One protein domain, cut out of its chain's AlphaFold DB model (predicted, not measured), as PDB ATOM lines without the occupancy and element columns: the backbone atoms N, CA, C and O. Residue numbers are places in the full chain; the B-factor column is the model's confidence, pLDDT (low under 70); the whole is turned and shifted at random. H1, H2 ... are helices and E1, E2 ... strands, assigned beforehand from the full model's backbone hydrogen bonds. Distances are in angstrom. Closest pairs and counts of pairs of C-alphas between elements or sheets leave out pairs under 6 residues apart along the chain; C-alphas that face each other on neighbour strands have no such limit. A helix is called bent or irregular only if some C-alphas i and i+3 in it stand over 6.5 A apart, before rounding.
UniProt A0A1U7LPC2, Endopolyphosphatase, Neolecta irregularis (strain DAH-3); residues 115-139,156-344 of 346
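Overview. This is residues 115 to 139 and 156 to 344 of the 346 residues of the protein "Endopolyphosphatase" of Neolecta irregularis (strain DAH-3) (UniProt A0A1U7LPC2). A strongly twisted sheet of four strands, E2 to E5, has the long helix H4 over one face, with H5 beside H4 and running the same way. The helical hairpin of H2 and H3 lies by the edge strand E2, while H1, next to H2, and H6, much of which sticks out, lie at opposite ends of the domain. The 214 printed residues hold six named helices and five named strands, in the order H1 E1 H2 H3 E2 E3 H4 E4 H5 E5 H6; the class is mixed, helices and strands, with under half of the residues in named elements. The sheet is mixed, in the order E2 E3 E4 E5. The whole is compact, with a radius of gyration of the C-alphas of 17.5 A, and spans 56 by 45 by 33 A.

Arrangement. Start with H1, residues 132 to 139, which is close to but not clearly touching H2, residues 184 to 192; the closest C-alphas, of Asn 139 and Ile 192, are 7.6 A apart. E1, residues 163 to 165, pairs with no named strand. Next, H2 and H3, residues 199 to 208, form a helical hairpin: they touch, closest at the C-alphas of Arg 187 and Glu 206, 5.1 A apart, at a shallow tilt of 29 degrees, opposite ways. H3 is irregular, with C-alphas 200 and 203 at 7.8 A. Then look at the sheet, which H3 only grazes with residues 201 to 205, and at its edge strand E2, residues 211 to 216. E2 and E3, residues 220 to 224, are an antiparallel hairpin; find N 213 and O 222 within hydrogen-bond range at 3.0 A. E3 and E4, residues 267 to 271, are parallel, with N 223 and O 269 at 2.9 A. E4 and the other edge strand, E5, residues 300 to 304, are parallel too, with N 301 and O 268 at 2.9 A. H4, residues 246 to 263, is on this sheet at a height of 9.4 A, over E3 and E4, making two layers, a helix on one face of a sheet. It runs along the strands, at 2 degrees to E3 on the local plane. H5, residues 283 to 295, touches residues 247 to 255 of H4 alone, closest at the C-alphas of Gly 247 and Cys 285, 7.0 A apart, at a shallow tilt of 2 degrees, the same way. H5 only grazes the sheet. E3, H4, E4 and E4, H5, E5 are strand-helix-strand units, two parallel strands with a helix between them in the chain, each with a right-handed crossover. Last, H6, residues 327 to 342, is not on the sheet but is near H4, with 6 pairs of C-alphas within 10 A. Every O i to N i+4 pair is within hydrogen-bond range in H1, H2, H4, H5 and H6; in H3, 4 of 6 are.

Along the chain. Find C-alpha 132 at (348.911, 629.801, 408.314); from there H1 runs 10.7 A to C-alpha 139. H2 measures 12.3 A and H3 14.6 A, E2 15.4 A and E3 13.3 A. H4 begins at C-alpha 246, (349.740, 632.907, 430.398), and runs 25.9 A. H5 measures 18.5 A. H6 runs 22.1 A and ends at C-alpha 342, (339.895, 621.946, 449.453).

Size, cuts and confidence. The C-alphas farthest apart are those of Asn 127 and Lys 344, at 60.8 A. Residues 140 to 155 are not printed; look across that cut from C-alpha 139 to C-alpha 156, 24.4 A. The links E1 to H2, E3 to H4, E4 to H5 and E5 to H6 are long. Residues 124 to 129, 324 to 333 and 339 to 344 stand free. The mean pLDDT of the printed part is 90.4, but residues 318 to 344 are under 70.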
ATOM      1  N   TRP A 115     354.235 613.103 421.891       98.75
ATOM      2  CA  TRP A 115     354.492 613.764 420.610       98.75
ATOM      3  C   TRP A 115     354.766 615.248 420.837       98.75
ATOM      4  O   TRP A 115     353.848 616.021 421.081       98.75
ATOM      5  N   THR A 116     356.025 615.671 420.777       98.75
ATOM      6  CA  THR A 116     356.416 617.021 421.218       98.75
ATOM      7  C   THR A 116     356.373 618.082 420.122       98.75
ATOM      8  O   THR A 116     357.125 619.042 420.197       98.75
ATOM      9  N   GLY A 117     355.474 617.950 419.145       98.12
ATOM     10  CA  GLY A 117     355.190 618.997 418.156       98.12
ATOM     11  C   GLY A 117     356.268 619.188 417.088       98.12
ATOM     12  O   GLY A 117     357.092 618.301 416.853       98.12
ATOM     13  N   ASP A 118     356.211 620.358 416.449       98.56
ATOM     14  CA  ASP A 118     357.007 620.785 415.297       98.56
ATOM     15  C   ASP A 118     356.727 619.937 414.044       98.56
ATOM     16  O   ASP A 118     357.544 619.188 413.504       98.56
ATOM     17  N   ASN A 119     355.479 620.063 413.590       98.19
ATOM     18  CA  ASN A 119     354.946 619.411 412.398       98.19
ATOM     19  C   ASN A 119     355.085 620.291 411.163       98.19
ATOM     20  O   ASN A 119     355.243 619.795 410.053       98.19
ATOM     21  N   ALA A 120     354.977 621.607 411.315       97.94
ATOM     22  CA  ALA A 120     355.171 622.499 410.188       97.94
ATOM     23  C   ALA A 120     356.662 622.623 409.847       97.94
ATOM     24  O   ALA A 120     357.481 622.807 410.743       97.94
ATOM     25  N   ARG A 121     357.012 622.579 408.555       96.44
ATOM     26  CA  ARG A 121     358.381 622.842 408.077       96.44
ATOM     27  C   ARG A 121     358.924 624.200 408.539       96.44
ATOM     28  O   ARG A 121     358.151 625.104 408.884       96.44
ATOM     29  N   HIS A 122     360.233 624.365 408.482       96.44
ATOM     30  CA  HIS A 122     360.913 625.636 408.671       96.44
ATOM     31  C   HIS A 122     360.530 626.639 407.575       96.44
ATOM     32  O   HIS A 122     360.224 626.283 406.436       96.44
ATOM     33  N   ASP A 123     360.538 627.922 407.932       92.62
ATOM     34  CA  ASP A 123     360.277 629.036 407.013       92.62
ATOM     35  C   ASP A 123     361.599 629.629 406.499       92.62
ATOM     36  O   ASP A 123     361.906 630.798 406.720       92.62
ATOM     37  N   ASN A 124     362.441 628.772 405.915       89.06
ATOM     38  CA  ASN A 124     363.806 629.103 405.493       89.06
ATOM     39  C   ASN A 124     363.942 629.409 403.988       89.06
ATOM     40  O   ASN A 124     364.961 629.963 403.589       89.06
ATOM     41  N   ASP A 125     362.920 629.128 403.171       91.75
ATOM     42  CA  ASP A 125     362.901 629.465 401.742       91.75
ATOM     43  C   ASP A 125     361.941 630.625 401.435       91.75
ATOM     44  O   ASP A 125     360.720 630.479 401.484       91.75
ATOM     45  N   GLU A 126     362.492 631.769 401.028       90.81
ATOM     46  CA  GLU A 126     361.722 632.964 400.656       90.81
ATOM     47  C   GLU A 126     360.818 632.765 399.421       90.81
ATOM     48  O   GLU A 126     359.826 633.479 399.262       90.81
ATOM     49  N   ASN A 127     361.125 631.803 398.542       92.44
ATOM     50  CA  ASN A 127     360.300 631.490 397.367       92.44
ATOM     51  C   ASN A 127     359.060 630.672 397.735       92.44
ATOM     52  O   ASN A 127     358.047 630.712 397.032       92.44
ATOM     53  N   PHE A 128     359.144 629.941 398.843       92.56
ATOM     54  CA  PHE A 128     358.062 629.153 399.403       92.56
ATOM     55  C   PHE A 128     357.877 629.570 400.863       92.56
ATOM     56  O   PHE A 128     358.242 628.815 401.761       92.56
ATOM     57  N   PRO A 129     357.301 630.753 401.143       93.44
ATOM     58  CA  PRO A 129     357.053 631.174 402.513       93.44
ATOM     59  C   PRO A 129     355.966 630.308 403.151       93.44
ATOM     60  O   PRO A 129     355.012 629.872 402.496       93.44
ATOM     61  N   ARG A 130     356.105 630.050 404.446       93.50
ATOM     62  CA  ARG A 130     355.172 629.240 405.224       93.50
ATOM     63  C   ARG A 130     353.910 630.030 405.556       93.50
ATOM     64  O   ARG A 130     353.959 631.077 406.197       93.50
ATOM     65  N   SER A 131     352.750 629.507 405.169       94.62
ATOM     66  CA  SER A 131     351.461 630.157 405.429       94.62
ATOM     67  C   SER A 131     350.721 629.572 406.647       94.62
ATOM     68  O   SER A 131     350.906 628.400 406.989       94.62
ATOM     69  N   PRO A 132     349.792 630.329 407.269       95.94
ATOM     70  CA  PRO A 132     348.911 629.801 408.314       95.94
ATOM     71  C   PRO A 132     348.086 628.580 407.886       95.94
ATOM     72  O   PRO A 132     347.803 627.716 408.713       95.94
ATOM     73  N   SER A 133     347.682 628.502 406.610       96.00
ATOM     74  CA  SER A 133     346.930 627.352 406.097       96.00
ATOM     75  C   SER A 133     347.816 626.117 405.992       96.00
ATOM     76  O   SER A 133     347.416 625.061 406.453       96.00
ATOM     77  N   GLN A 134     349.049 626.259 405.496       96.69
ATOM     78  CA  GLN A 134     350.003 625.148 405.438       96.69
ATOM     79  C   GLN A 134     350.330 624.612 406.832       96.69
ATOM     80  O   GLN A 134     350.351 623.403 407.029       96.69
ATOM     81  N   ILE A 135     350.545 625.495 407.810       97.81
ATOM     82  CA  ILE A 135     350.784 625.089 409.202       97.81
ATOM     83  C   ILE A 135     349.599 624.277 409.733       97.81
ATOM     84  O   ILE A 135     349.799 623.216 410.325       97.81
ATOM     85  N   ALA A 136     348.372 624.748 409.498       98.00
ATOM     86  CA  ALA A 136     347.168 624.026 409.887       98.00
ATOM     87  C   ALA A 136     347.060 622.659 409.200       98.00
ATOM     88  O   ALA A 136     346.865 621.662 409.887       98.00
ATOM     89  N   ASP A 137     347.245 622.608 407.880       98.25
ATOM     90  CA  ASP A 137     347.136 621.384 407.088       98.25
ATOM     91  C   ASP A 137     348.177 620.342 407.522       98.25
ATOM     92  O   ASP A 137     347.871 619.153 407.596       98.25
ATOM     93  N   LEU A 138     349.412 620.756 407.820       98.50
ATOM     94  CA  LEU A 138     350.462 619.853 408.302       98.50
ATOM     95  C   LEU A 138     350.150 619.324 409.707       98.50
ATOM     96  O   LEU A 138     350.295 618.129 409.959       98.50
ATOM     97  N   ASN A 139     349.657 620.180 410.604       98.75
ATOM     98  CA  ASN A 139     349.244 619.763 411.944       98.75
ATOM     99  C   ASN A 139     348.044 618.803 411.908       98.75
ATOM    100  O   ASN A 139     348.039 617.808 412.631       98.75
ATOM    101  N   ILE A 156     333.572 604.590 422.440       85.50
ATOM    102  CA  ILE A 156     333.839 605.094 423.795       85.50
ATOM    103  C   ILE A 156     335.348 605.206 424.026       85.50
ATOM    104  O   ILE A 156     335.810 606.140 424.682       85.50
ATOM    105  N   LYS A 157     336.123 604.263 423.477       87.88
ATOM    106  CA  LYS A 157     337.586 604.238 423.566       87.88
ATOM    107  C   LYS A 157     338.213 604.388 422.169       87.88
ATOM    108  O   LYS A 157     338.773 603.424 421.645       87.88
ATOM    109  N   PRO A 158     338.190 605.598 421.578       92.44
ATOM    110  CA  PRO A 158     338.577 605.800 420.182       92.44
ATOM    111  C   PRO A 158     340.049 605.488 419.893       92.44
ATOM    112  O   PRO A 158     340.394 605.285 418.736       92.44
ATOM    113  N   LEU A 159     340.914 605.424 420.912       96.38
ATOM    114  CA  LEU A 159     342.341 605.114 420.784       96.38
ATOM    115  C   LEU A 159     342.727 603.907 421.646       96.38
ATOM    116  O   LEU A 159     342.297 603.786 422.795       96.38
ATOM    117  N   SER A 160     343.567 603.015 421.115       95.62
ATOM    118  CA  SER A 160     344.037 601.823 421.833       95.62
ATOM    119  C   SER A 160     344.919 602.196 423.026       95.62
ATOM    120  O   SER A 160     344.779 601.597 424.102       95.62
ATOM    121  N   ILE A 161     345.745 603.230 422.843       97.12
ATOM    122  CA  ILE A 161     346.635 603.835 423.834       97.12
ATOM    123  C   ILE A 161     346.523 605.373 423.814       97.12
ATOM    124  O   ILE A 161     346.177 605.944 422.778       97.12
ATOM    125  N   PRO A 162     346.832 606.065 424.923       97.94
ATOM    126  CA  PRO A 162     346.877 607.525 424.965       97.94
ATOM    127  C   PRO A 162     347.988 608.111 424.082       97.94
ATOM    128  O   PRO A 162     349.100 607.580 424.030       97.94
ATOM    129  N   ILE A 163     347.700 609.248 423.447       98.75
ATOM    130  CA  ILE A 163     348.656 610.049 422.670       98.75
ATOM    131  C   ILE A 163     348.672 611.449 423.268       98.75
ATOM    132  O   ILE A 163     347.618 612.049 423.453       98.75
ATOM    133  N   ILE A 164     349.858 611.954 423.599       98.81
ATOM    134  CA  ILE A 164     350.026 613.193 424.353       98.81
ATOM    135  C   ILE A 164     350.822 614.187 423.499       98.81
ATOM    136  O   ILE A 164     352.055 614.181 423.560       98.81
ATOM    137  N   PRO A 165     350.139 615.001 422.666       98.75
ATOM    138  CA  PRO A 165     350.768 616.080 421.913       98.75
ATOM    139  C   PRO A 165     351.211 617.249 422.796       98.75
ATOM    140  O   PRO A 165     350.511 617.600 423.747       98.75
ATOM    141  N   SER A 166     352.303 617.913 422.418       98.69
ATOM    142  CA  SER A 166     352.719 619.243 422.886       98.69
ATOM    143  C   SER A 166     352.888 620.197 421.699       98.69
ATOM    144  O   SER A 166     353.172 619.763 420.586       98.69
ATOM    145  N   LEU A 167     352.699 621.499 421.932       98.62
ATOM    146  CA  LEU A 167     352.729 622.509 420.873       98.62
ATOM    147  C   LEU A 167     354.170 622.889 420.511       98.62
ATOM    148  O   LEU A 167     354.921 623.327 421.385       98.62
ATOM    149  N   GLY A 168     354.511 622.763 419.227       98.62
ATOM    150  CA  GLY A 168     355.779 623.202 418.657       98.62
ATOM    151  C   GLY A 168     355.844 624.703 418.364       98.62
ATOM    152  O   GLY A 168     354.820 625.370 418.206       98.62
ATOM    153  N   ASN A 169     357.052 625.259 418.273       98.25
ATOM    154  CA  ASN A 169     357.242 626.675 417.947       98.25
ATOM    155  C   ASN A 169     357.087 626.953 416.439       98.25
ATOM    156  O   ASN A 169     356.740 628.071 416.039       98.25
ATOM    157  N   ASN A 170     357.288 625.931 415.601       98.12
ATOM    158  CA  ASN A 170     357.008 625.987 414.173       98.12
ATOM    159  C   ASN A 170     355.517 625.800 413.851       98.12
ATOM    160  O   ASN A 170     355.053 626.268 412.814       98.12
ATOM    161  N   ASP A 171     354.737 625.229 414.765       98.31
ATOM    162  CA  ASP A 171     353.310 624.937 414.580       98.31
ATOM    163  C   ASP A 171     352.378 626.152 414.720       98.31
ATOM    164  O   ASP A 171     351.151 626.031 414.678       98.31
ATOM    165  N   ILE A 172     352.948 627.345 414.871       97.00
ATOM    166  CA  ILE A 172     352.222 628.599 415.053       97.00
ATOM    167  C   ILE A 172     352.682 629.665 414.060       97.00
ATOM    168  O   ILE A 172     353.793 629.637 413.518       97.00
ATOM    169  N   PHE A 173     351.783 630.615 413.811       95.31
ATOM    170  CA  PHE A 173     352.034 631.772 412.966       95.31
ATOM    171  C   PHE A 173     351.620 633.059 413.692       95.31
ATOM    172  O   PHE A 173     350.460 633.149 414.109       95.31
ATOM    173  N   PRO A 174     352.495 634.077 413.773       95.56
ATOM    174  CA  PRO A 174     353.900 634.083 413.337       95.56
ATOM    175  C   PRO A 174     354.778 633.061 414.086       95.56
ATOM    176  O   PRO A 174     354.420 632.619 415.175       95.56
ATOM    177  N   HIS A 175     355.915 632.671 413.498       95.12
ATOM    178  CA  HIS A 175     356.858 631.719 414.107       95.12
ATOM    179  C   HIS A 175     357.239 632.155 415.534       95.12
ATOM    180  O   HIS A 175     357.586 633.316 415.733       95.12
ATOM    181  N   ASN A 176     357.175 631.241 416.510       97.12
ATOM    182  CA  ASN A 176     357.393 631.468 417.956       97.12
ATOM    183  C   ASN A 176     356.365 632.341 418.694       97.12
ATOM    184  O   ASN A 176     356.426 632.412 419.920       97.12
ATOM    185  N   ILE A 177     355.436 633.001 418.000       97.69
ATOM    186  CA  ILE A 177     354.588 634.028 418.611       97.69
ATOM    187  C   ILE A 177     353.189 633.485 418.897       97.69
ATOM    188  O   ILE A 177     352.397 633.243 417.984       97.69
ATOM    189  N   ILE A 178     352.858 633.362 420.183       97.62
ATOM    190  CA  ILE A 178     351.499 633.068 420.643       97.62
ATOM    191  C   ILE A 178     351.160 633.934 421.857       97.62
ATOM    192  O   ILE A 178     351.840 633.895 422.881       97.62
ATOM    193  N   ALA A 179     350.099 634.730 421.725       97.38
ATOM    194  CA  ALA A 179     349.534 635.512 422.820       97.38
ATOM    195  C   ALA A 179     348.676 634.626 423.739       97.38
ATOM    196  O   ALA A 179     348.352 633.490 423.386       97.38
ATOM    197  N   ALA A 180     348.247 635.167 424.881       97.06
ATOM    198  CA  ALA A 180     347.309 634.488 425.771       97.06
ATOM    199  C   ALA A 180     346.056 633.990 425.019       97.06
ATOM    200  O   ALA A 180     345.528 634.656 424.117       97.06
ATOM    201  N   GLY A 181     345.597 632.787 425.361       96.62
ATOM    202  CA  GLY A 181     344.336 632.252 424.863       96.62
ATOM    203  C   GLY A 181     343.132 632.690 425.711       96.62
ATOM    204  O   GLY A 181     343.292 633.244 426.798       96.62
ATOM    205  N   PRO A 182     341.906 632.452 425.221       97.50
ATOM    206  CA  PRO A 182     341.598 631.703 424.013       97.50
ATOM    207  C   PRO A 182     341.729 632.597 422.772       97.50
ATOM    208  O   PRO A 182     341.142 633.675 422.694       97.50
ATOM    209  N   ASN A 183     342.457 632.130 421.762       96.31
ATOM    210  CA  ASN A 183     342.681 632.846 420.504       96.31
ATOM    211  C   ASN A 183     342.534 631.884 419.304       96.31
ATOM    212  O   ASN A 183     342.341 630.682 419.503       96.31
ATOM    213  N   PRO A 184     342.561 632.365 418.044       97.06
ATOM    214  CA  PRO A 184     342.359 631.495 416.883       97.06
ATOM    215  C   PRO A 184     343.322 630.302 416.811       97.06
ATOM    216  O   PRO A 184     342.917 629.224 416.374       97.06
ATOM    217  N   THR A 185     344.568 630.469 417.261       96.62
ATOM    218  CA  THR A 185     345.579 629.404 417.287       96.62
ATOM    219  C   THR A 185     345.244 628.363 418.348       96.62
ATOM    220  O   THR A 185     345.154 627.180 418.025       96.62
ATOM    221  N   THR A 186     344.971 628.773 419.591       98.12
ATOM    222  CA  THR A 186     344.651 627.818 420.668       98.12
ATOM    223  C   THR A 186     343.359 627.046 420.384       98.12
ATOM    224  O   THR A 186     343.323 625.824 420.526       98.12
ATOM    225  N   ARG A 187     342.327 627.721 419.857       98.31
ATOM    226  CA  ARG A 187     341.070 627.081 419.426       98.31
ATOM    227  C   ARG A 187     341.282 626.074 418.296       98.31
ATOM    228  O   ARG A 187     340.626 625.033 418.267       98.31
ATOM    229  N   ARG A 188     342.202 626.356 417.366       97.94
ATOM    230  CA  ARG A 188     342.569 625.412 416.303       97.94
ATOM    231  C   ARG A 188     343.177 624.144 416.896       97.94
ATOM    232  O   ARG A 188     342.708 623.062 416.561       97.94
ATOM    233  N   PHE A 189     344.149 624.261 417.798       98.38
ATOM    234  CA  PHE A 189     344.753 623.089 418.438       98.38
ATOM    235  C   PHE A 189     343.767 622.316 419.310       98.38
ATOM    236  O   PHE A 189     343.732 621.092 419.228       98.38
ATOM    237  N   ALA A 190     342.878 622.995 420.039       98.38
ATOM    238  CA  ALA A 190     341.802 622.330 420.773       98.38
ATOM    239  C   ALA A 190     340.896 621.485 419.864       98.38
ATOM    240  O   ALA A 190     340.445 620.413 420.274       98.38
ATOM    241  N   LYS A 191     340.668 621.926 418.619       98.38
ATOM    242  CA  LYS A 191     339.928 621.163 417.607       98.38
ATOM    243  C   LYS A 191     340.747 619.996 417.046       98.38
ATOM    244  O   LYS A 191     340.242 618.877 417.031       98.38
ATOM    245  N   ILE A 192     341.980 620.244 416.595       98.50
ATOM    246  CA  ILE A 192     342.854 619.211 416.006       98.50
ATOM    247  C   ILE A 192     343.107 618.089 417.020       98.50
ATOM    248  O   ILE A 192     343.045 616.912 416.682       98.50
ATOM    249  N   TRP A 193     343.339 618.446 418.284       98.44
ATOM    250  CA  TRP A 193     343.672 617.493 419.336       98.44
ATOM    251  C   TRP A 193     342.470 616.917 420.074       98.44
ATOM    252  O   TRP A 193     342.670 616.183 421.040       98.44
ATOM    253  N   ARG A 194     341.229 617.201 419.653       97.00
ATOM    254  CA  ARG A 194     340.023 616.701 420.338       97.00
ATOM    255  C   ARG A 194     340.069 615.189 420.640       97.00
ATOM    256  O   ARG A 194     339.664 614.822 421.740       97.00
ATOM    257  N   PRO A 195     340.608 614.309 419.770       96.00
ATOM    258  CA  PRO A 195     340.722 612.881 420.085       96.00
ATOM    259  C   PRO A 195     341.733 612.523 421.193       96.00
ATOM    260  O   PRO A 195     341.701 611.399 421.689       96.00
ATOM    261  N   PHE A 196     342.648 613.425 421.563       97.75
ATOM    262  CA  PHE A 196     343.840 613.115 422.367       97.75
ATOM    263  C   PHE A 196     343.755 613.552 423.837       97.75
ATOM    264  O   PHE A 196     344.526 613.067 424.665       97.75
ATOM    265  N   TYR A 197     342.811 614.430 424.190       96.88
ATOM    266  CA  TYR A 197     342.636 614.910 425.565       96.88
ATOM    267  C   TYR A 197     341.217 614.654 426.111       96.88
ATOM    268  O   TYR A 197     340.240 614.667 425.348       96.88
ATOM    269  N   PRO A 198     341.065 614.443 427.435       95.19
ATOM    270  CA  PRO A 198     339.757 614.234 428.059       95.19
ATOM    271  C   PRO A 198     338.799 615.410 427.822       95.19
ATOM    272  O   PRO A 198     339.199 616.557 427.964       95.19
ATOM    273  N   GLU A 199     337.521 615.144 427.522       94.44
ATOM    274  CA  GLU A 199     336.506 616.202 427.291       94.44
ATOM    275  C   GLU A 199     336.416 617.204 428.448       94.44
ATOM    276  O   GLU A 199     336.258 618.398 428.223       94.44
ATOM    277  N   SER A 200     336.599 616.737 429.685       96.94
ATOM    278  CA  SER A 200     336.584 617.593 430.872       96.94
ATOM    279  C   SER A 200     337.680 618.662 430.889       96.94
ATOM    280  O   SER A 200     337.575 619.578 431.689       96.94
ATOM    281  N   GLN A 201     338.716 618.536 430.049       97.94
ATOM    282  CA  GLN A 201     339.827 619.489 429.933       97.94
ATOM    283  C   GLN A 201     339.725 620.390 428.689       97.94
ATOM    284  O   GLN A 201     340.708 621.005 428.273       97.94
ATOM    285  N   PHE A 202     338.555 620.446 428.038       97.88
ATOM    286  CA  PHE A 202     338.358 621.258 426.834       97.88
ATOM    287  C   PHE A 202     338.721 622.728 427.043       97.88
ATOM    288  O   PHE A 202     339.401 623.308 426.198       97.88
ATOM    289  N   HIS A 203     338.320 623.325 428.166       97.31
ATOM    290  CA  HIS A 203     338.591 624.736 428.430       97.31
ATOM    291  C   HIS A 203     340.084 625.006 428.654       97.31
ATOM    292  O   HIS A 203     340.606 625.986 428.129       97.31
ATOM    293  N   GLU A 204     340.794 624.121 429.350       97.06
ATOM    294  CA  GLU A 204     342.241 624.199 429.557       97.06
ATOM    295  C   GLU A 204     342.993 624.116 428.228       97.06
ATOM    296  O   GLU A 204     343.887 624.923 427.972       97.06
ATOM    297  N   VAL A 205     342.595 623.206 427.334       98.44
ATOM    298  CA  VAL A 205     343.223 623.092 426.011       98.44
ATOM    299  C   VAL A 205     342.861 624.279 425.119       98.44
ATOM    300  O   VAL A 205     343.730 624.807 424.427       98.44
ATOM    301  N   GLU A 206     341.613 624.750 425.148       98.00
ATOM    302  CA  GLU A 206     341.168 625.902 424.360       98.00
ATOM    303  C   GLU A 206     341.852 627.210 424.785       98.00
ATOM    304  O   GLU A 206     342.158 628.052 423.937       98.00
ATOM    305  N   HIS A 207     342.120 627.391 426.077       97.31
ATOM    306  CA  HIS A 207     342.827 628.561 426.598       97.31
ATOM    307  C   HIS A 207     344.349 628.425 426.495       97.31
ATOM    308  O   HIS A 207     345.050 629.373 426.140       97.31
ATOM    309  N   GLY A 208     344.876 627.254 426.830       97.50
ATOM    310  CA  GLY A 208     346.283 627.076 427.154       97.50
ATOM    311  C   GLY A 208     347.067 626.197 426.190       97.50
ATOM    312  O   GLY A 208     348.282 626.355 426.077       97.50
ATOM    313  N   VAL A 209     346.390 625.293 425.475       98.50
ATOM    314  CA  VAL A 209     347.015 624.220 424.678       98.50
ATOM    315  C   VAL A 209     347.931 623.338 425.547       98.50
ATOM    316  O   VAL A 209     348.972 622.852 425.119       98.50
ATOM    317  N   TYR A 210     347.530 623.138 426.801       98.69
ATOM    318  CA  TYR A 210     348.150 622.227 427.758       98.69
ATOM    319  C   TYR A 210     347.059 621.390 428.429       98.69
ATOM    320  O   TYR A 210     345.911 621.822 428.534       98.69
ATOM    321  N   PHE A 211     347.402 620.175 428.845       98.81
ATOM    322  CA  PHE A 211     346.486 619.250 429.517       98.81
ATOM    323  C   PHE A 211     347.266 618.126 430.198       98.81
ATOM    324  O   PHE A 211     348.475 617.978 430.011       98.81
ATOM    325  N   THR A 212     346.575 617.301 430.974       98.56
ATOM    326  CA  THR A 212     347.138 616.093 431.580       98.56
ATOM    327  C   THR A 212     346.329 614.851 431.217       98.56
ATOM    328  O   THR A 212     345.119 614.918 430.995       98.56
ATOM    329  N   ASN A 213     346.979 613.691 431.157       97.88
ATOM    330  CA  ASN A 213     346.309 612.413 430.945       97.88
ATOM    331  C   ASN A 213     346.938 611.324 431.822       97.88
ATOM    332  O   ASN A 213     348.161 611.169 431.852       97.88
ATOM    333  N   GLU A 214     346.111 610.555 432.535       97.62
ATOM    334  CA  GLU A 214     346.556 609.360 433.256       97.62
ATOM    335  C   GLU A 214     346.796 608.215 432.277       97.62
ATOM    336  O   GLU A 214     345.933 607.365 432.047       97.62
ATOM    337  N   VAL A 215     348.001 608.193 431.712       97.50
ATOM    338  CA  VAL A 215     348.402 607.181 430.735       97.50
ATOM    339  C   VAL A 215     348.374 605.767 431.300       97.50
ATOM    340  O   VAL A 215     348.062 604.828 430.575       97.50
ATOM    341  N   ILE A 216     348.629 605.627 432.605       96.94
ATOM    342  CA  ILE A 216     348.363 604.414 433.375       96.94
ATOM    343  C   ILE A 216     347.458 604.802 434.553       96.94
ATOM    344  O   ILE A 216     347.948 605.425 435.503       96.94
ATOM    345  N   PRO A 217     346.168 604.414 434.539       95.38
ATOM    346  CA  PRO A 217     345.201 604.831 435.549       95.38
ATOM    347  C   PRO A 217     345.693 604.618 436.985       95.38
ATOM    348  O   PRO A 217     346.146 603.526 437.342       95.38
ATOM    349  N   ASN A 218     345.592 605.663 437.809       96.00
ATOM    350  CA  ASN A 218     346.011 605.716 439.214       96.00
ATOM    351  C   ASN A 218     347.493 605.393 439.477       96.00
ATOM    352  O   ASN A 218     347.857 605.073 440.609       96.00
ATOM    353  N   LYS A 219     348.363 605.441 438.462       97.44
ATOM    354  CA  LYS A 219     349.795 605.135 438.627       97.44
ATOM    355  C   LYS A 219     350.709 606.127 437.935       97.44
ATOM    356  O   LYS A 219     351.700 606.542 438.535       97.44
ATOM    357  N   LEU A 220     350.396 606.483 436.692       98.50
ATOM    358  CA  LEU A 220     351.229 607.354 435.878       98.50
ATOM    359  C   LEU A 220     350.379 608.324 435.069       98.50
ATOM    360  O   LEU A 220     349.500 607.903 434.318       98.50
ATOM    361  N   ALA A 221     350.703 609.606 435.182       98.75
ATOM    362  CA  ALA A 221     350.186 610.662 434.334       98.75
ATOM    363  C   ALA A 221     351.300 611.292 433.493       98.75
ATOM    364  O   ALA A 221     352.479 611.272 433.858       98.75
ATOM    365  N   VAL A 222     350.907 611.862 432.361       98.88
ATOM    366  CA  VAL A 222     351.755 612.721 431.537       98.88
ATOM    367  C   VAL A 222     351.084 614.085 431.464       98.88
ATOM    368  O   VAL A 222     349.917 614.177 431.084       98.88
ATOM    369  N   ILE A 223     351.827 615.128 431.823       98.88
ATOM    370  CA  ILE A 223     351.386 616.520 431.721       98.88
ATOM    371  C   ILE A 223     352.031 617.128 430.480       98.88
ATOM    372  O   ILE A 223     353.254 617.270 430.429       98.88
ATOM    373  N   SER A 224     351.207 617.489 429.497       98.81
ATOM    374  CA  SER A 224     351.635 618.231 428.315       98.81
ATOM    375  C   SER A 224     351.582 619.723 428.570       98.81
ATOM    376  O   SER A 224     350.525 620.266 428.884       98.81
ATOM    377  N   LEU A 225     352.734 620.366 428.428       98.88
ATOM    378  CA  LEU A 225     352.955 621.781 428.656       98.88
ATOM    379  C   LEU A 225     353.012 622.519 427.319       98.88
ATOM    380  O   LEU A 225     353.664 622.080 426.367       98.88
ATOM    381  N   ASN A 226     352.417 623.706 427.283       98.75
ATOM    382  CA  ASN A 226     352.670 624.682 426.240       98.75
ATOM    383  C   ASN A 226     353.896 625.515 426.633       98.75
ATOM    384  O   ASN A 226     353.794 626.600 427.211       98.75
ATOM    385  N   THR A 227     355.079 624.990 426.318       98.62
ATOM    386  CA  THR A 227     356.362 625.641 426.623       98.62
ATOM    387  C   THR A 227     356.584 626.940 425.846       98.62
ATOM    388  O   THR A 227     357.497 627.687 426.184       98.62
ATOM    389  N   ILE A 228     355.761 627.248 424.836       98.56
ATOM    390  CA  ILE A 228     355.878 628.495 424.066       98.56
ATOM    391  C   ILE A 228     355.497 629.714 424.916       98.56
ATOM    392  O   ILE A 228     356.054 630.791 424.729       98.56
ATOM    393  N   TYR A 229     354.633 629.554 425.925       98.56
ATOM    394  CA  TYR A 229     354.370 630.620 426.904       98.56
ATOM    395  C   TYR A 229     355.552 630.917 427.833       98.56
ATOM    396  O   TYR A 229     355.542 631.923 428.533       98.56
ATOM    397  N   TRP A 230     356.563 630.051 427.866       98.25
ATOM    398  CA  TRP A 230     357.787 630.275 428.635       98.25
ATOM    399  C   TRP A 230     358.976 630.632 427.750       98.25
ATOM    400  O   TRP A 230     360.007 631.051 428.274       98.25
ATOM    401  N   PHE A 231     358.846 630.441 426.436       98.19
ATOM    402  CA  PHE A 231     359.926 630.564 425.471       98.19
ATOM    403  C   PHE A 231     360.377 632.020 425.334       98.19
ATOM    404  O   PHE A 231     359.561 632.899 425.078       98.19
ATOM    405  N   ASP A 232     361.680 632.270 425.473       96.94
ATOM    406  CA  ASP A 232     362.260 633.623 425.454       96.94
ATOM    407  C   ASP A 232     362.038 634.338 424.108       96.94
ATOM    408  O   ASP A 232     361.919 635.557 424.048       96.94
ATOM    409  N   ASN A 233     361.888 633.568 423.023       97.19
ATOM    410  CA  ASN A 233     361.615 634.102 421.687       97.19
ATOM    411  C   ASN A 233     360.125 634.403 421.431       97.19
ATOM    412  O   ASN A 233     359.781 634.845 420.331       97.19
ATOM    413  N   ASN A 234     359.229 634.166 422.394       98.25
ATOM    414  CA  ASN A 234     357.824 634.540 422.266       98.25
ATOM    415  C   ASN A 234     357.607 635.989 422.725       98.25
ATOM    416  O   ASN A 234     357.261 636.255 423.870       98.25
ATOM    417  N   GLY A 235     357.755 636.937 421.801       97.50
ATOM    418  CA  GLY A 235     357.574 638.368 422.077       97.50
ATOM    419  C   GLY A 235     356.131 638.830 422.338       97.50
ATOM    420  O   GLY A 235     355.910 640.034 422.432       97.50
ATOM    421  N   ALA A 236     355.144 637.926 422.402       97.81
ATOM    422  CA  ALA A 236     353.753 638.264 422.730       97.81
ATOM    423  C   ALA A 236     353.387 638.056 424.210       97.81
ATOM    424  O   ALA A 236     352.245 638.325 424.583       97.81
ATOM    425  N   VAL A 237     354.321 637.568 425.030       97.25
ATOM    426  CA  VAL A 237     354.147 637.340 426.473       97.25
ATOM    427  C   VAL A 237     355.333 637.930 427.235       97.25
ATOM    428  O   VAL A 237     356.435 638.004 426.694       97.25
ATOM    429  N   ASP A 238     355.125 638.330 428.486       96.50
ATOM    430  CA  ASP A 238     356.137 638.978 429.334       96.50
ATOM    431  C   ASP A 238     356.500 638.106 430.546       96.50
ATOM    432  O   ASP A 238     356.400 638.468 431.721       96.50
ATOM    433  N   GLY A 239     356.913 636.878 430.239       95.88
ATOM    434  CA  GLY A 239     357.417 635.936 431.224       95.88
ATOM    435  C   GLY A 239     356.347 635.370 432.159       95.88
ATOM    436  O   GLY A 239     355.301 634.893 431.730       95.88
ATOM    437  N   CYS A 240     356.681 635.273 433.446       97.44
ATOM    438  CA  CYS A 240     355.908 634.493 434.413       97.44
ATOM    439  C   CYS A 240     355.794 635.162 435.788       97.44
ATOM    440  O   CYS A 240     355.503 634.463 436.758       97.44
ATOM    441  N   ASP A 241     356.053 636.462 435.917       95.75
ATOM    442  CA  ASP A 241     355.992 637.149 437.217       95.75
ATOM    443  C   ASP A 241     354.584 637.656 437.565       95.75
ATOM    444  O   ASP A 241     354.246 637.720 438.749       95.75
ATOM    445  N   TRP A 242     353.740 637.920 436.563       96.00
ATOM    446  CA  TRP A 242     352.421 638.538 436.737       96.00
ATOM    447  C   TRP A 242     351.264 637.552 436.508       96.00
ATOM    448  O   TRP A 242     351.337 636.779 435.553       96.00
ATOM    449  N   PRO A 243     350.192 637.573 437.327       95.75
ATOM    450  CA  PRO A 243     349.028 636.688 437.173       95.75
ATOM    451  C   PRO A 243     348.310 636.767 435.821       95.75
ATOM    452  O   PRO A 243     347.650 635.818 435.399       95.75
ATOM    453  N   GLU A 244     348.423 637.896 435.130       95.19
ATOM    454  CA  GLU A 244     347.821 638.116 433.818       95.19
ATOM    455  C   GLU A 244     348.573 637.377 432.699       95.19
ATOM    456  O   GLU A 244     347.988 637.108 431.648       95.19
ATOM    457  N   GLU A 245     349.839 637.013 432.924       98.06
ATOM    458  CA  GLU A 245     350.661 636.328 431.930       98.06
ATOM    459  C   GLU A 245     350.277 634.844 431.815       98.06
ATOM    460  O   GLU A 245     350.205 634.128 432.823       98.06
ATOM    461  N   PRO A 246     350.116 634.308 430.591       98.06
ATOM    462  CA  PRO A 246     349.740 632.907 430.398       98.06
ATOM    463  C   PRO A 246     350.814 631.944 430.931       98.06
ATOM    464  O   PRO A 246     350.506 630.830 431.358       98.06
ATOM    465  N   GLY A 247     352.078 632.380 430.965       98.06
ATOM    466  CA  GLY A 247     353.168 631.631 431.580       98.06
ATOM    467  C   GLY A 247     352.973 631.433 433.087       98.06
ATOM    468  O   GLY A 247     353.220 630.333 433.588       98.06
ATOM    469  N   PHE A 248     352.486 632.458 433.798       98.31
ATOM    470  CA  PHE A 248     352.140 632.384 435.221       98.31
ATOM    471  C   PHE A 248     350.951 631.450 435.448       98.31
ATOM    472  O   PHE A 248     351.051 630.530 436.261       98.31
ATOM    473  N   GLN A 249     349.872 631.638 434.687       98.19
ATOM    474  CA  GLN A 249     348.636 630.855 434.803       98.19
ATOM    475  C   GLN A 249     348.880 629.359 434.565       98.19
ATOM    476  O   GLN A 249     348.371 628.511 435.299       98.19
ATOM    477  N   GLN A 250     349.729 629.014 433.591       98.56
ATOM    478  CA  GLN A 250     350.123 627.625 433.357       98.56
ATOM    479  C   GLN A 250     350.904 627.034 434.543       98.56
ATOM    480  O   GLN A 250     350.744 625.850 434.835       98.56
ATOM    481  N   PHE A 251     351.722 627.821 435.253       98.19
ATOM    482  CA  PHE A 251     352.404 627.342 436.462       98.19
ATOM    483  C   PHE A 251     351.448 627.115 437.632       98.19
ATOM    484  O   PHE A 251     351.610 626.121 438.336       98.19
ATOM    485  N   GLU A 252     350.456 627.985 437.829       97.50
ATOM    486  CA  GLU A 252     349.415 627.765 438.844       97.50
ATOM    487  C   GLU A 252     348.614 626.498 438.545       97.50
ATOM    488  O   GLU A 252     348.432 625.637 439.409       97.50
ATOM    489  N   TRP A 253     348.202 626.329 437.287       98.19
ATOM    490  CA  TRP A 253     347.543 625.110 436.839       98.19
ATOM    491  C   TRP A 253     348.423 623.873 437.070       98.19
ATOM    492  O   TRP A 253     347.963 622.896 437.665       98.19
ATOM    493  N   LEU A 254     349.698 623.922 436.667       98.56
ATOM    494  CA  LEU A 254     350.651 622.824 436.834       98.56
ATOM    495  C   LEU A 254     350.828 622.450 438.309       98.56
ATOM    496  O   LEU A 254     350.818 621.267 438.649       98.56
ATOM    497  N   GLN A 255     350.964 623.442 439.188       97.31
ATOM    498  CA  GLN A 255     351.075 623.232 440.628       97.31
ATOM    499  C   GLN A 255     349.857 622.471 441.167       97.31
ATOM    500  O   GLN A 255     350.021 621.491 441.897       97.31
ATOM    501  N   ASN A 256     348.648 622.872 440.766       97.75
ATOM    502  CA  ASN A 256     347.414 622.203 441.172       97.75
ATOM    503  C   ASN A 256     347.361 620.746 440.687       97.75
ATOM    504  O   ASN A 256     347.047 619.856 441.479       97.75
ATOM    505  N   GLN A 257     347.744 620.475 439.433       98.25
ATOM    506  CA  GLN A 257     347.813 619.099 438.917       98.25
ATOM    507  C   GLN A 257     348.814 618.248 439.710       98.25
ATOM    508  O   GLN A 257     348.510 617.129 440.126       98.25
ATOM    509  N   LEU A 258     350.009 618.785 439.968       98.50
ATOM    510  CA  LEU A 258     351.054 618.075 440.704       98.50
ATOM    511  C   LEU A 258     350.649 617.787 442.155       98.50
ATOM    512  O   LEU A 258     350.968 616.710 442.661       98.50
ATOM    513  N   TYR A 259     349.922 618.691 442.819       98.25
ATOM    514  CA  TYR A 259     349.370 618.428 444.149       98.25
ATOM    515  C   TYR A 259     348.352 617.292 444.147       98.25
ATOM    516  O   TYR A 259     348.461 616.389 444.976       98.25
ATOM    517  N   GLN A 260     347.410 617.297 443.205       97.94
ATOM    518  CA  GLN A 260     346.403 616.239 443.103       97.94
ATOM    519  C   GLN A 260     347.044 614.871 442.830       97.94
ATOM    520  O   GLN A 260     346.671 613.869 443.443       97.94
ATOM    521  N   TYR A 261     348.051 614.813 441.952       98.56
ATOM    522  CA  TYR A 261     348.780 613.571 441.701       98.56
ATOM    523  C   TYR A 261     349.635 613.136 442.890       98.56
ATOM    524  O   TYR A 261     349.681 611.938 443.181       98.56
ATOM    525  N   ARG A 262     350.248 614.078 443.623       98.38
ATOM    526  CA  ARG A 262     350.966 613.776 444.868       98.38
ATOM    527  C   ARG A 262     350.055 613.105 445.887       98.38
ATOM    528  O   ARG A 262     350.422 612.057 446.410       98.38
ATOM    529  N   ASP A 263     348.900 613.707 446.154       98.19
ATOM    530  CA  ASP A 263     347.933 613.223 447.144       98.19
ATOM    531  C   ASP A 263     347.462 611.799 446.817       98.19
ATOM    532  O   ASP A 263     347.429 610.914 447.670       98.19
ATOM    533  N   ARG A 264     347.237 611.532 445.527       98.00
ATOM    534  CA  ARG A 264     346.847 610.213 445.016       98.00
ATOM    535  C   ARG A 264     348.011 609.227 444.844       98.00
ATOM    536  O   ARG A 264     347.780 608.087 444.448       98.00
ATOM    537  N   GLY A 265     349.255 609.640 445.091       98.12
ATOM    538  CA  GLY A 265     350.451 608.814 444.889       98.12
ATOM    539  C   GLY A 265     350.772 608.484 443.421       98.12
ATOM    540  O   GLY A 265     351.556 607.569 443.159       98.12
ATOM    541  N   VAL A 266     350.189 609.214 442.468       98.62
ATOM    542  CA  VAL A 266     350.405 609.057 441.021       98.62
ATOM    543  C   VAL A 266     351.718 609.733 440.623       98.62
ATOM    544  O   VAL A 266     352.011 610.840 441.069       98.62
ATOM    545  N   LYS A 267     352.529 609.082 439.784       98.69
ATOM    546  CA  LYS A 267     353.772 609.665 439.254       98.69
ATOM    547  C   LYS A 267     353.524 610.432 437.963       98.69
ATOM    548  O   LYS A 267     352.560 610.153 437.257       98.69
ATOM    549  N   VAL A 268     354.408 611.376 437.650       98.75
ATOM    550  CA  VAL A 268     354.226 612.298 436.525       98.75
ATOM    551  C   VAL A 268     355.458 612.343 435.625       98.75
ATOM    552  O   VAL A 268     356.579 612.506 436.106       98.75
ATOM    553  N   TRP A 269     355.234 612.259 434.313       98.62
ATOM    554  CA  TRP A 269     356.155 612.778 433.299       98.62
ATOM    555  C   TRP A 269     355.703 614.163 432.845       98.62
ATOM    556  O   TRP A 269     354.513 614.379 432.616       98.62
ATOM    557  N   LEU A 270     356.647 615.086 432.674       98.75
ATOM    558  CA  LEU A 270     356.385 616.352 431.987       98.75
ATOM    559  C   LEU A 270     356.794 616.238 430.520       98.75
ATOM    560  O   LEU A 270     357.851 615.685 430.212       98.75
ATOM    561  N   THR A 271     355.987 616.789 429.624       98.81
ATOM    562  CA  THR A 271     356.319 616.901 428.205       98.81
ATOM    563  C   THR A 271     356.050 618.305 427.691       98.81
ATOM    564  O   THR A 271     355.169 618.997 428.192       98.81
ATOM    565  N   GLY A 272     356.831 618.736 426.711       98.50
ATOM    566  CA  GLY A 272     356.716 620.034 426.055       98.50
ATOM    567  C   GLY A 272     357.610 620.074 424.822       98.50
ATOM    568  O   GLY A 272     358.360 619.134 424.578       98.50
ATOM    569  N   HIS A 273     357.579 621.154 424.051       98.62
ATOM    570  CA  HIS A 273     358.442 621.247 422.876       98.62
ATOM    571  C   HIS A 273     359.828 621.807 423.225       98.62
ATOM    572  O   HIS A 273     360.828 621.094 423.164       98.62
ATOM    573  N   VAL A 274     359.891 623.064 423.675       98.12
ATOM    574  CA  VAL A 274     361.153 623.726 424.027       98.12
ATOM    575  C   VAL A 274     361.625 623.220 425.384       98.12
ATOM    576  O   VAL A 274     360.946 623.410 426.393       98.12
ATOM    577  N   ALA A 275     362.803 622.600 425.421       95.69
ATOM    578  CA  ALA A 275     363.384 622.056 426.643       95.69
ATOM    579  C   ALA A 275     363.787 623.150 427.659       95.69
ATOM    580  O   ALA A 275     364.208 624.244 427.268       95.69
ATOM    581  N   PRO A 276     363.748 622.851 428.971       90.94
ATOM    582  CA  PRO A 276     364.170 623.761 430.027       90.94
ATOM    583  C   PRO A 276     365.699 623.884 430.035       90.94
ATOM    584  O   PRO A 276     366.410 623.217 430.792       90.94
ATOM    585  N   ARG A 277     366.219 624.792 429.212       86.38
ATOM    586  CA  ARG A 277     367.629 625.184 429.184       86.38
ATOM    587  C   ARG A 277     367.761 626.665 429.518       86.38
ATOM    588  O   ARG A 277     366.932 627.490 429.135       86.38
ATOM    589  N   LYS A 278     368.852 627.029 430.197       79.94
ATOM    590  CA  LYS A 278     369.203 628.437 430.412       79.94
ATOM    591  C   LYS A 278     369.275 629.169 429.064       79.94
ATOM    592  O   LYS A 278     370.057 628.769 428.205       79.94
ATOM    593  N   GLY A 279     368.503 630.245 428.927       86.44
ATOM    594  CA  GLY A 279     368.389 631.031 427.694       86.44
ATOM    595  C   GLY A 279     367.302 630.546 426.731       86.44
ATOM    596  O   GLY A 279     367.015 631.250 425.778       86.44
ATOM    597  N   SER A 280     366.686 629.384 426.973       93.44
ATOM    598  CA  SER A 280     365.486 628.973 426.238       93.44
ATOM    599  C   SER A 280     364.232 629.577 426.854       93.44
ATOM    600  O   SER A 280     363.348 629.999 426.127       93.44
ATOM    601  N   TYR A 281     364.139 629.642 428.183       96.31
ATOM    602  CA  TYR A 281     363.001 630.279 428.849       96.31
ATOM    603  C   TYR A 281     363.341 631.680 429.334       96.31
ATOM    604  O   TYR A 281     364.485 631.928 429.735       96.31
ATOM    605  N   SER A 282     362.323 632.542 429.394       96.31
ATOM    606  CA  SER A 282     362.460 633.853 430.026       96.31
ATOM    607  C   SER A 282     362.948 633.705 431.477       96.31
ATOM    608  O   SER A 282     362.656 632.694 432.137       96.31
ATOM    609  N   PRO A 283     363.689 634.685 432.029       94.50
ATOM    610  CA  PRO A 283     364.306 634.549 433.348       94.50
ATOM    611  C   PRO A 283     363.326 634.188 434.475       94.50
ATOM    612  O   PRO A 283     363.637 633.341 435.319       94.50
ATOM    613  N   SER A 284     362.131 634.789 434.476       95.50
ATOM    614  CA  SER A 284     361.070 634.512 435.453       95.50
ATOM    615  C   SER A 284     360.516 633.093 435.316       95.50
ATOM    616  O   SER A 284     360.335 632.394 436.315       95.50
ATOM    617  N   CYS A 285     360.290 632.631 434.081       96.69
ATOM    618  CA  CYS A 285     359.752 631.297 433.826       96.69
ATOM    619  C   CYS A 285     360.786 630.211 434.134       96.69
ATOM    620  O   CYS A 285     360.450 629.213 434.769       96.69
ATOM    621  N   TRP A 286     362.058 630.435 433.784       94.56
ATOM    622  CA  TRP A 286     363.172 629.560 434.156       94.56
ATOM    623  C   TRP A 286     363.253 629.360 435.673       94.56
ATOM    624  O   TRP A 286     363.318 628.228 436.152       94.56
ATOM    625  N   LYS A 287     363.197 630.457 436.439       91.94
ATOM    626  CA  LYS A 287     363.237 630.408 437.905       91.94
ATOM    627  C   LYS A 287     362.056 629.623 438.480       91.94
ATOM    628  O   LYS A 287     362.253 628.804 439.373       91.94
ATOM    629  N   LYS A 288     360.836 629.858 437.985       92.94
ATOM    630  CA  LYS A 288     359.649 629.114 438.435       92.94
ATOM    631  C   LYS A 288     359.739 627.630 438.084       92.94
ATOM    632  O   LYS A 288     359.474 626.802 438.947       92.94
ATOM    633  N   TYR A 289     360.170 627.292 436.869       94.31
ATOM    634  CA  TYR A 289     360.358 625.904 436.449       94.31
ATOM    635  C   TYR A 289     361.337 625.155 437.367       94.31
ATOM    636  O   TYR A 289     361.028 624.057 437.835       94.31
ATOM    637  N   ASP A 290     362.481 625.771 437.684       90.44
ATOM    638  CA  ASP A 290     363.482 625.229 438.615       90.44
ATOM    639  C   ASP A 290     362.885 624.964 440.009       90.44
ATOM    640  O   ASP A 290     363.010 623.868 440.558       90.44
ATOM    641  N   ILE A 291     362.141 625.930 440.559       90.12
ATOM    642  CA  ILE A 291     361.507 625.803 441.880       90.12
ATOM    643  C   ILE A 291     360.452 624.693 441.895       90.12
ATOM    644  O   ILE A 291     360.459 623.860 442.803       90.12
ATOM    645  N   TRP A 292     359.553 624.649 440.908       90.25
ATOM    646  CA  TRP A 292     358.459 623.677 440.892       90.25
ATOM    647  C   TRP A 292     358.952 622.253 440.663       90.25
ATOM    648  O   TRP A 292     358.554 621.342 441.390       90.25
ATOM    649  N   THR A 293     359.861 622.049 439.709       92.75
ATOM    650  CA  THR A 293     360.445 620.719 439.477       92.75
ATOM    651  C   THR A 293     361.224 620.227 440.695       92.75
ATOM    652  O   THR A 293     361.127 619.051 441.049       92.75
ATOM    653  N   LYS A 294     361.901 621.128 441.419       90.88
ATOM    654  CA  LYS A 294     362.529 620.817 442.709       90.88
ATOM    655  C   LYS A 294     361.504 620.454 443.784       90.88
ATOM    656  O   LYS A 294     361.668 619.442 444.468       90.88
ATOM    657  N   GLN A 295     360.460 621.264 443.953       93.19
ATOM    658  CA  GLN A 295     359.435 621.064 444.978       93.19
ATOM    659  C   GLN A 295     358.651 619.767 444.769       93.19
ATOM    660  O   GLN A 295     358.239 619.160 445.755       93.19
ATOM    661  N   PHE A 296     358.460 619.339 443.519       96.38
ATOM    662  CA  PHE A 296     357.697 618.148 443.139       96.38
ATOM    663  C   PHE A 296     358.555 616.966 442.670       96.38
ATOM    664  O   PHE A 296     358.047 616.053 442.020       96.38
ATOM    665  N   ARG A 297     359.839 616.923 443.049       95.06
ATOM    666  CA  ARG A 297     360.780 615.841 442.689       95.06
ATOM    667  C   ARG A 297     360.391 614.441 443.184       95.06
ATOM    668  O   ARG A 297     360.924 613.445 442.715       95.06
ATOM    669  N   ASP A 298     359.510 614.349 444.174       96.19
ATOM    670  CA  ASP A 298     358.929 613.097 444.671       96.19
ATOM    671  C   ASP A 298     357.817 612.555 443.755       96.19
ATOM    672  O   ASP A 298     357.507 611.362 443.809       96.19
ATOM    673  N   VAL A 299     357.228 613.407 442.910       98.12
ATOM    674  CA  VAL A 299     356.107 613.094 442.005       98.12
ATOM    675  C   VAL A 299     356.563 613.044 440.550       98.12
ATOM    676  O   VAL A 299     356.204 612.112 439.829       98.12
ATOM    677  N   ILE A 300     357.358 614.028 440.128       98.12
ATOM    678  CA  ILE A 300     357.908 614.134 438.777       98.12
ATOM    679  C   ILE A 300     359.056 613.134 438.651       98.12
ATOM    680  O   ILE A 300     360.090 613.282 439.298       98.12
ATOM    681  N   ILE A 301     358.873 612.115 437.814       96.88
ATOM    682  CA  ILE A 301     359.850 611.031 437.626       96.88
ATOM    683  C   ILE A 301     360.695 611.186 436.361       96.88
ATOM    684  O   ILE A 301     361.638 610.426 436.155       96.88
ATOM    685  N   GLY A 302     360.370 612.161 435.516       96.25
ATOM    686  CA  GLY A 302     361.110 612.448 434.299       96.25
ATOM    687  C   GLY A 302     360.459 613.545 433.471       96.25
ATOM    688  O   GLY A 302     359.342 614.000 433.747       96.25
ATOM    689  N   SER A 303     361.174 614.005 432.450       96.88
ATOM    690  CA  SER A 303     360.636 614.935 431.464       96.88
ATOM    691  C   SER A 303     361.234 614.668 430.089       96.88
ATOM    692  O   SER A 303     362.361 614.183 429.994       96.88
ATOM    693  N   VAL A 304     360.476 614.964 429.040       97.81
ATOM    694  CA  VAL A 304     360.853 614.706 427.647       97.81
ATOM    695  C   VAL A 304     360.449 615.896 426.773       97.81
ATOM    696  O   VAL A 304     359.355 616.432 426.923       97.81
ATOM    697  N   PHE A 305     361.361 616.344 425.910       98.25
ATOM    698  CA  PHE A 305     361.216 617.559 425.102       98.25
ATOM    699  C   PHE A 305     361.821 617.370 423.702       98.25
ATOM    700  O   PHE A 305     362.533 616.391 423.474       98.25
ATOM    701  N   GLY A 306     361.550 618.304 422.787       97.44
ATOM    702  CA  GLY A 306     362.045 618.314 421.403       97.44
ATOM    703  C   GLY A 306     362.934 619.522 421.088       97.44
ATOM    704  O   GLY A 306     363.833 619.870 421.864       97.44
ATOM    705  N   HIS A 307     362.669 620.169 419.948       97.44
ATOM    706  CA  HIS A 307     363.177 621.480 419.512       97.44
ATOM    707  C   HIS A 307     364.642 621.528 419.061       97.44
ATOM    708  O   HIS A 307     364.995 622.216 418.113       97.44
ATOM    709  N   SER A 308     365.547 620.834 419.754       93.81
ATOM    710  CA  SER A 308     366.991 621.001 419.500       93.81
ATOM    711  C   SER A 308     367.523 620.155 418.338       93.81
ATOM    712  O   SER A 308     368.686 620.307 417.974       93.81
ATOM    713  N   ASN A 309     366.713 619.223 417.825       94.31
ATOM    714  CA  ASN A 309     367.051 618.257 416.763       94.31
ATOM    715  C   ASN A 309     368.375 617.493 416.991       94.31
ATOM    716  O   ASN A 309     369.038 617.053 416.052       94.31
ATOM    717  N   VAL A 310     368.763 617.320 418.255       93.12
ATOM    718  CA  VAL A 310     369.954 616.580 418.681       93.12
ATOM    719  C   VAL A 310     369.624 615.723 419.898       93.12
ATOM    720  O   VAL A 310     368.750 616.075 420.690       93.12
ATOM    721  N   ASP A 311     370.340 614.613 420.063       94.88
ATOM    722  CA  ASP A 311     370.215 613.750 421.239       94.88
ATOM    723  C   ASP A 311     371.082 614.289 422.386       94.88
ATOM    724  O   ASP A 311     372.313 614.339 422.293       94.88
ATOM    725  N   PHE A 312     370.433 614.735 423.460       92.69
ATOM    726  CA  PHE A 312     371.083 615.154 424.693       92.69
ATOM    727  C   PHE A 312     370.104 615.099 425.870       92.69
ATOM    728  O   PHE A 312     368.885 615.087 425.708       92.69
ATOM    729  N   PHE A 313     370.651 615.129 427.081       92.88
ATOM    730  CA  PHE A 313     369.886 615.250 428.318       92.88
ATOM    731  C   PHE A 313     370.354 616.465 429.120       92.88
ATOM    732  O   PHE A 313     371.513 616.882 429.052       92.88
ATOM    733  N   ILE A 314     369.440 617.024 429.913       89.56
ATOM    734  CA  ILE A 314     369.717 618.123 430.838       89.56
ATOM    735  C   ILE A 314     369.558 617.596 432.259       89.56
ATOM    736  O   ILE A 314     368.511 617.060 432.618       89.56
ATOM    737  N   PHE A 315     370.580 617.797 433.087       86.81
ATOM    738  CA  PHE A 315     370.436 617.640 434.527       86.81
ATOM    739  C   PHE A 315     370.014 618.968 435.142       86.81
ATOM    740  O   PHE A 315     370.737 619.963 435.051       86.81
ATOM    741  N   LEU A 316     368.862 618.970 435.805       82.25
ATOM    742  CA  LEU A 316     368.469 620.072 436.672       82.25
ATOM    743  C   LEU A 316     369.310 619.969 437.948       82.25
ATOM    744  O   LEU A 316     369.189 619.013 438.716       82.25
ATOM    745  N   HIS A 317     370.247 620.901 438.112       70.12
ATOM    746  CA  HIS A 317     371.172 620.904 439.239       70.12
ATOM    747  C   HIS A 317     370.678 621.826 440.348       70.12
ATOM    748  O   HIS A 317     370.330 622.979 440.106       70.12
ATOM    749  N   GLU A 318     370.751 621.333 441.579       57.44
ATOM    750  CA  GLU A 318     370.463 622.101 442.778       57.44
ATOM    751  C   GLU A 318     371.520 623.195 442.984       57.44
ATOM    752  O   GLU A 318     372.625 622.941 443.457       57.44
ATOM    753  N   LYS A 319     371.177 624.442 442.661       56.53
ATOM    754  CA  LYS A 319     371.779 625.590 443.345       56.53
ATOM    755  C   LYS A 319     370.813 626.042 444.433       56.53
ATOM    756  O   LYS A 319     369.601 625.958 444.257       56.53
ATOM    757  N   GLU A 320     371.330 626.494 445.574       46.81
ATOM    758  CA  GLU A 320     370.520 627.171 446.590       46.81
ATOM    759  C   GLU A 320     369.995 628.492 446.014       46.81
ATOM    760  O   GLU A 320     370.571 629.565 446.194       46.81
ATOM    761  N   THR A 321     368.899 628.423 445.267       51.06
ATOM    762  CA  THR A 321     368.158 629.593 444.820       51.06
ATOM    763  C   THR A 321     367.335 630.069 446.013       51.06
ATOM    764  O   THR A 321     366.168 629.725 446.163       51.06
ATOM    765  N   THR A 322     367.960 630.828 446.918       43.12
ATOM    766  CA  THR A 322     367.221 631.544 447.964       43.12
ATOM    767  C   THR A 322     366.291 632.544 447.284       43.12
ATOM    768  O   THR A 322     366.721 633.469 446.585       43.12
ATOM    769  N   MET A 323     364.989 632.340 447.451       47.00
ATOM    770  CA  MET A 323     363.976 633.290 447.021       47.00
ATOM    771  C   MET A 323     364.109 634.526 447.909       47.00
ATOM    772  O   MET A 323     363.623 634.554 449.034       47.00
ATOM    773  N   LYS A 324     364.797 635.571 447.438       41.31
ATOM    774  CA  LYS A 324     364.830 636.835 448.180       41.31
ATOM    775  C   LYS A 324     363.410 637.405 448.296       41.31
ATOM    776  O   LYS A 324     362.857 637.863 447.304       41.31
ATOM    777  N   GLY A 325     362.878 637.349 449.521       46.94
ATOM    778  CA  GLY A 325     361.867 638.227 450.118       46.94
ATOM    779  C   GLY A 325     360.616 638.507 449.287       46.94
ATOM    780  O   GLY A 325     360.581 639.480 448.547       46.94
ATOM    781  N   GLY A 326     359.569 637.700 449.483       47.97
ATOM    782  CA  GLY A 326     358.205 637.973 449.006       47.97
ATOM    783  C   GLY A 326     357.527 636.740 448.417       47.97
ATOM    784  O   GLY A 326     356.410 636.403 448.791       47.97
ATOM    785  N   ALA A 327     358.245 636.000 447.574       52.00
ATOM    786  CA  ALA A 327     357.683 634.851 446.873       52.00
ATOM    787  C   ALA A 327     357.550 633.593 447.757       52.00
ATOM    788  O   ALA A 327     356.617 632.828 447.567       52.00
ATOM    789  N   GLU A 328     358.407 633.391 448.766       50.06
ATOM    790  CA  GLU A 328     358.209 632.330 449.776       50.06
ATOM    791  C   GLU A 328     356.970 632.581 450.639       50.06
ATOM    792  O   GLU A 328     356.218 631.653 450.917       50.06
ATOM    793  N   ALA A 329     356.730 633.839 451.019       47.94
ATOM    794  CA  ALA A 329     355.536 634.226 451.759       47.94
ATOM    795  C   ALA A 329     354.281 634.058 450.892       47.94
ATOM    796  O   ALA A 329     353.310 633.482 451.363       47.94
ATOM    797  N   TRP A 330     354.333 634.468 449.619       54.28
ATOM    798  CA  TRP A 330     353.245 634.255 448.663       54.28
ATOM    799  C   TRP A 330     352.978 632.763 448.411       54.28
ATOM    800  O   TRP A 330     351.843 632.329 448.550       54.28
ATOM    801  N   MET A 331     354.006 631.941 448.161       56.31
ATOM    802  CA  MET A 331     353.835 630.490 447.978       56.31
ATOM    803  C   MET A 331     353.317 629.794 449.240       56.31
ATOM    804  O   MET A 331     352.512 628.871 449.143       56.31
ATOM    805  N   ALA A 332     353.757 630.212 450.430       54.56
ATOM    806  CA  ALA A 332     353.223 629.693 451.685       54.56
ATOM    807  C   ALA A 332     351.749 630.082 451.867       54.56
ATOM    808  O   ALA A 332     350.944 629.241 452.258       54.56
ATOM    809  N   GLN A 333     351.391 631.324 451.537       55.25
ATOM    810  CA  GLN A 333     350.030 631.837 451.639       55.25
ATOM    811  C   GLN A 333     349.093 631.170 450.622       55.25
ATOM    812  O   GLN A 333     347.978 630.807 450.986       55.25
ATOM    813  N   GLU A 334     349.565 630.916 449.400       62.09
ATOM    814  CA  GLU A 334     348.785 630.257 448.350       62.09
ATOM    815  C   GLU A 334     348.640 628.753 448.606       62.09
ATOM    816  O   GLU A 334     347.544 628.215 448.485       62.09
ATOM    817  N   ASN A 335     349.687 628.077 449.100       57.59
ATOM    818  CA  ASN A 335     349.570 626.695 449.578       57.59
ATOM    819  C   ASN A 335     348.546 626.578 450.715       57.59
ATOM    820  O   ASN A 335     347.755 625.636 450.754       57.59
ATOM    821  N   GLN A 336     348.538 627.542 451.636       52.47
ATOM    822  CA  GLN A 336     347.593 627.569 452.749       52.47
ATOM    823  C   GLN A 336     346.167 627.891 452.274       52.47
ATOM    824  O   GLN A 336     345.205 627.335 452.804       52.47
ATOM    825  N   ARG A 337     346.023 628.733 451.243       55.94
ATOM    826  CA  ARG A 337     344.742 629.070 450.616       55.94
ATOM    827  C   ARG A 337     344.159 627.894 449.837       55.94
ATOM    828  O   ARG A 337     343.016 627.533 450.107       55.94
ATOM    829  N   ALA A 338     344.953 627.249 448.986       49.38
ATOM    830  CA  ALA A 338     344.568 626.056 448.235       49.38
ATOM    831  C   ALA A 338     344.138 624.917 449.174       49.38
ATOM    832  O   ALA A 338     343.076 624.328 448.991       49.38
ATOM    833  N   MET A 339     344.889 624.670 450.256       51.00
ATOM    834  CA  MET A 339     344.474 623.712 451.291       51.00
ATOM    835  C   MET A 339     343.163 624.116 451.982       51.00
ATOM    836  O   MET A 339     342.349 623.256 452.309       51.00
ATOM    837  N   SER A 340     342.934 625.413 452.210       49.25
ATOM    838  CA  SER A 340     341.716 625.897 452.868       49.25
ATOM    839  C   SER A 340     340.461 625.817 451.995       49.25
ATOM    840  O   SER A 340     339.370 625.678 452.541       49.25
ATOM    841  N   GLU A 341     340.594 625.915 450.672       49.66
ATOM    842  CA  GLU A 341     339.470 625.769 449.737       49.66
ATOM    843  C   GLU A 341     339.109 624.294 449.542       49.66
ATOM    844  O   GLU A 341     337.935 623.947 449.640       49.66
ATOM    845  N   ILE A 342     340.107 623.404 449.464       47.88
ATOM    846  CA  ILE A 342     339.895 621.946 449.453       47.88
ATOM    847  C   ILE A 342     339.154 621.475 450.720       47.88
ATOM    848  O   ILE A 342     338.261 620.638 450.643       47.88
ATOM    849  N   CYS A 343     339.464 622.039 451.893       44.84
ATOM    850  CA  CYS A 343     338.765 621.704 453.140       44.84
ATOM    851  C   CYS A 343     337.363 622.325 453.285       44.84
ATOM    852  O   CYS A 343     336.681 622.008 454.255       44.84
ATOM    853  N   LYS A 344     336.940 623.232 452.397       40.66
ATOM    854  CA  LYS A 344     335.592 623.832 452.427       40.66
ATOM    855  C   LYS A 344     334.598 623.121 451.510       40.66
ATOM    856  O   LYS A 344     333.398 623.332 451.666       40.66
TER     857      LYS A 344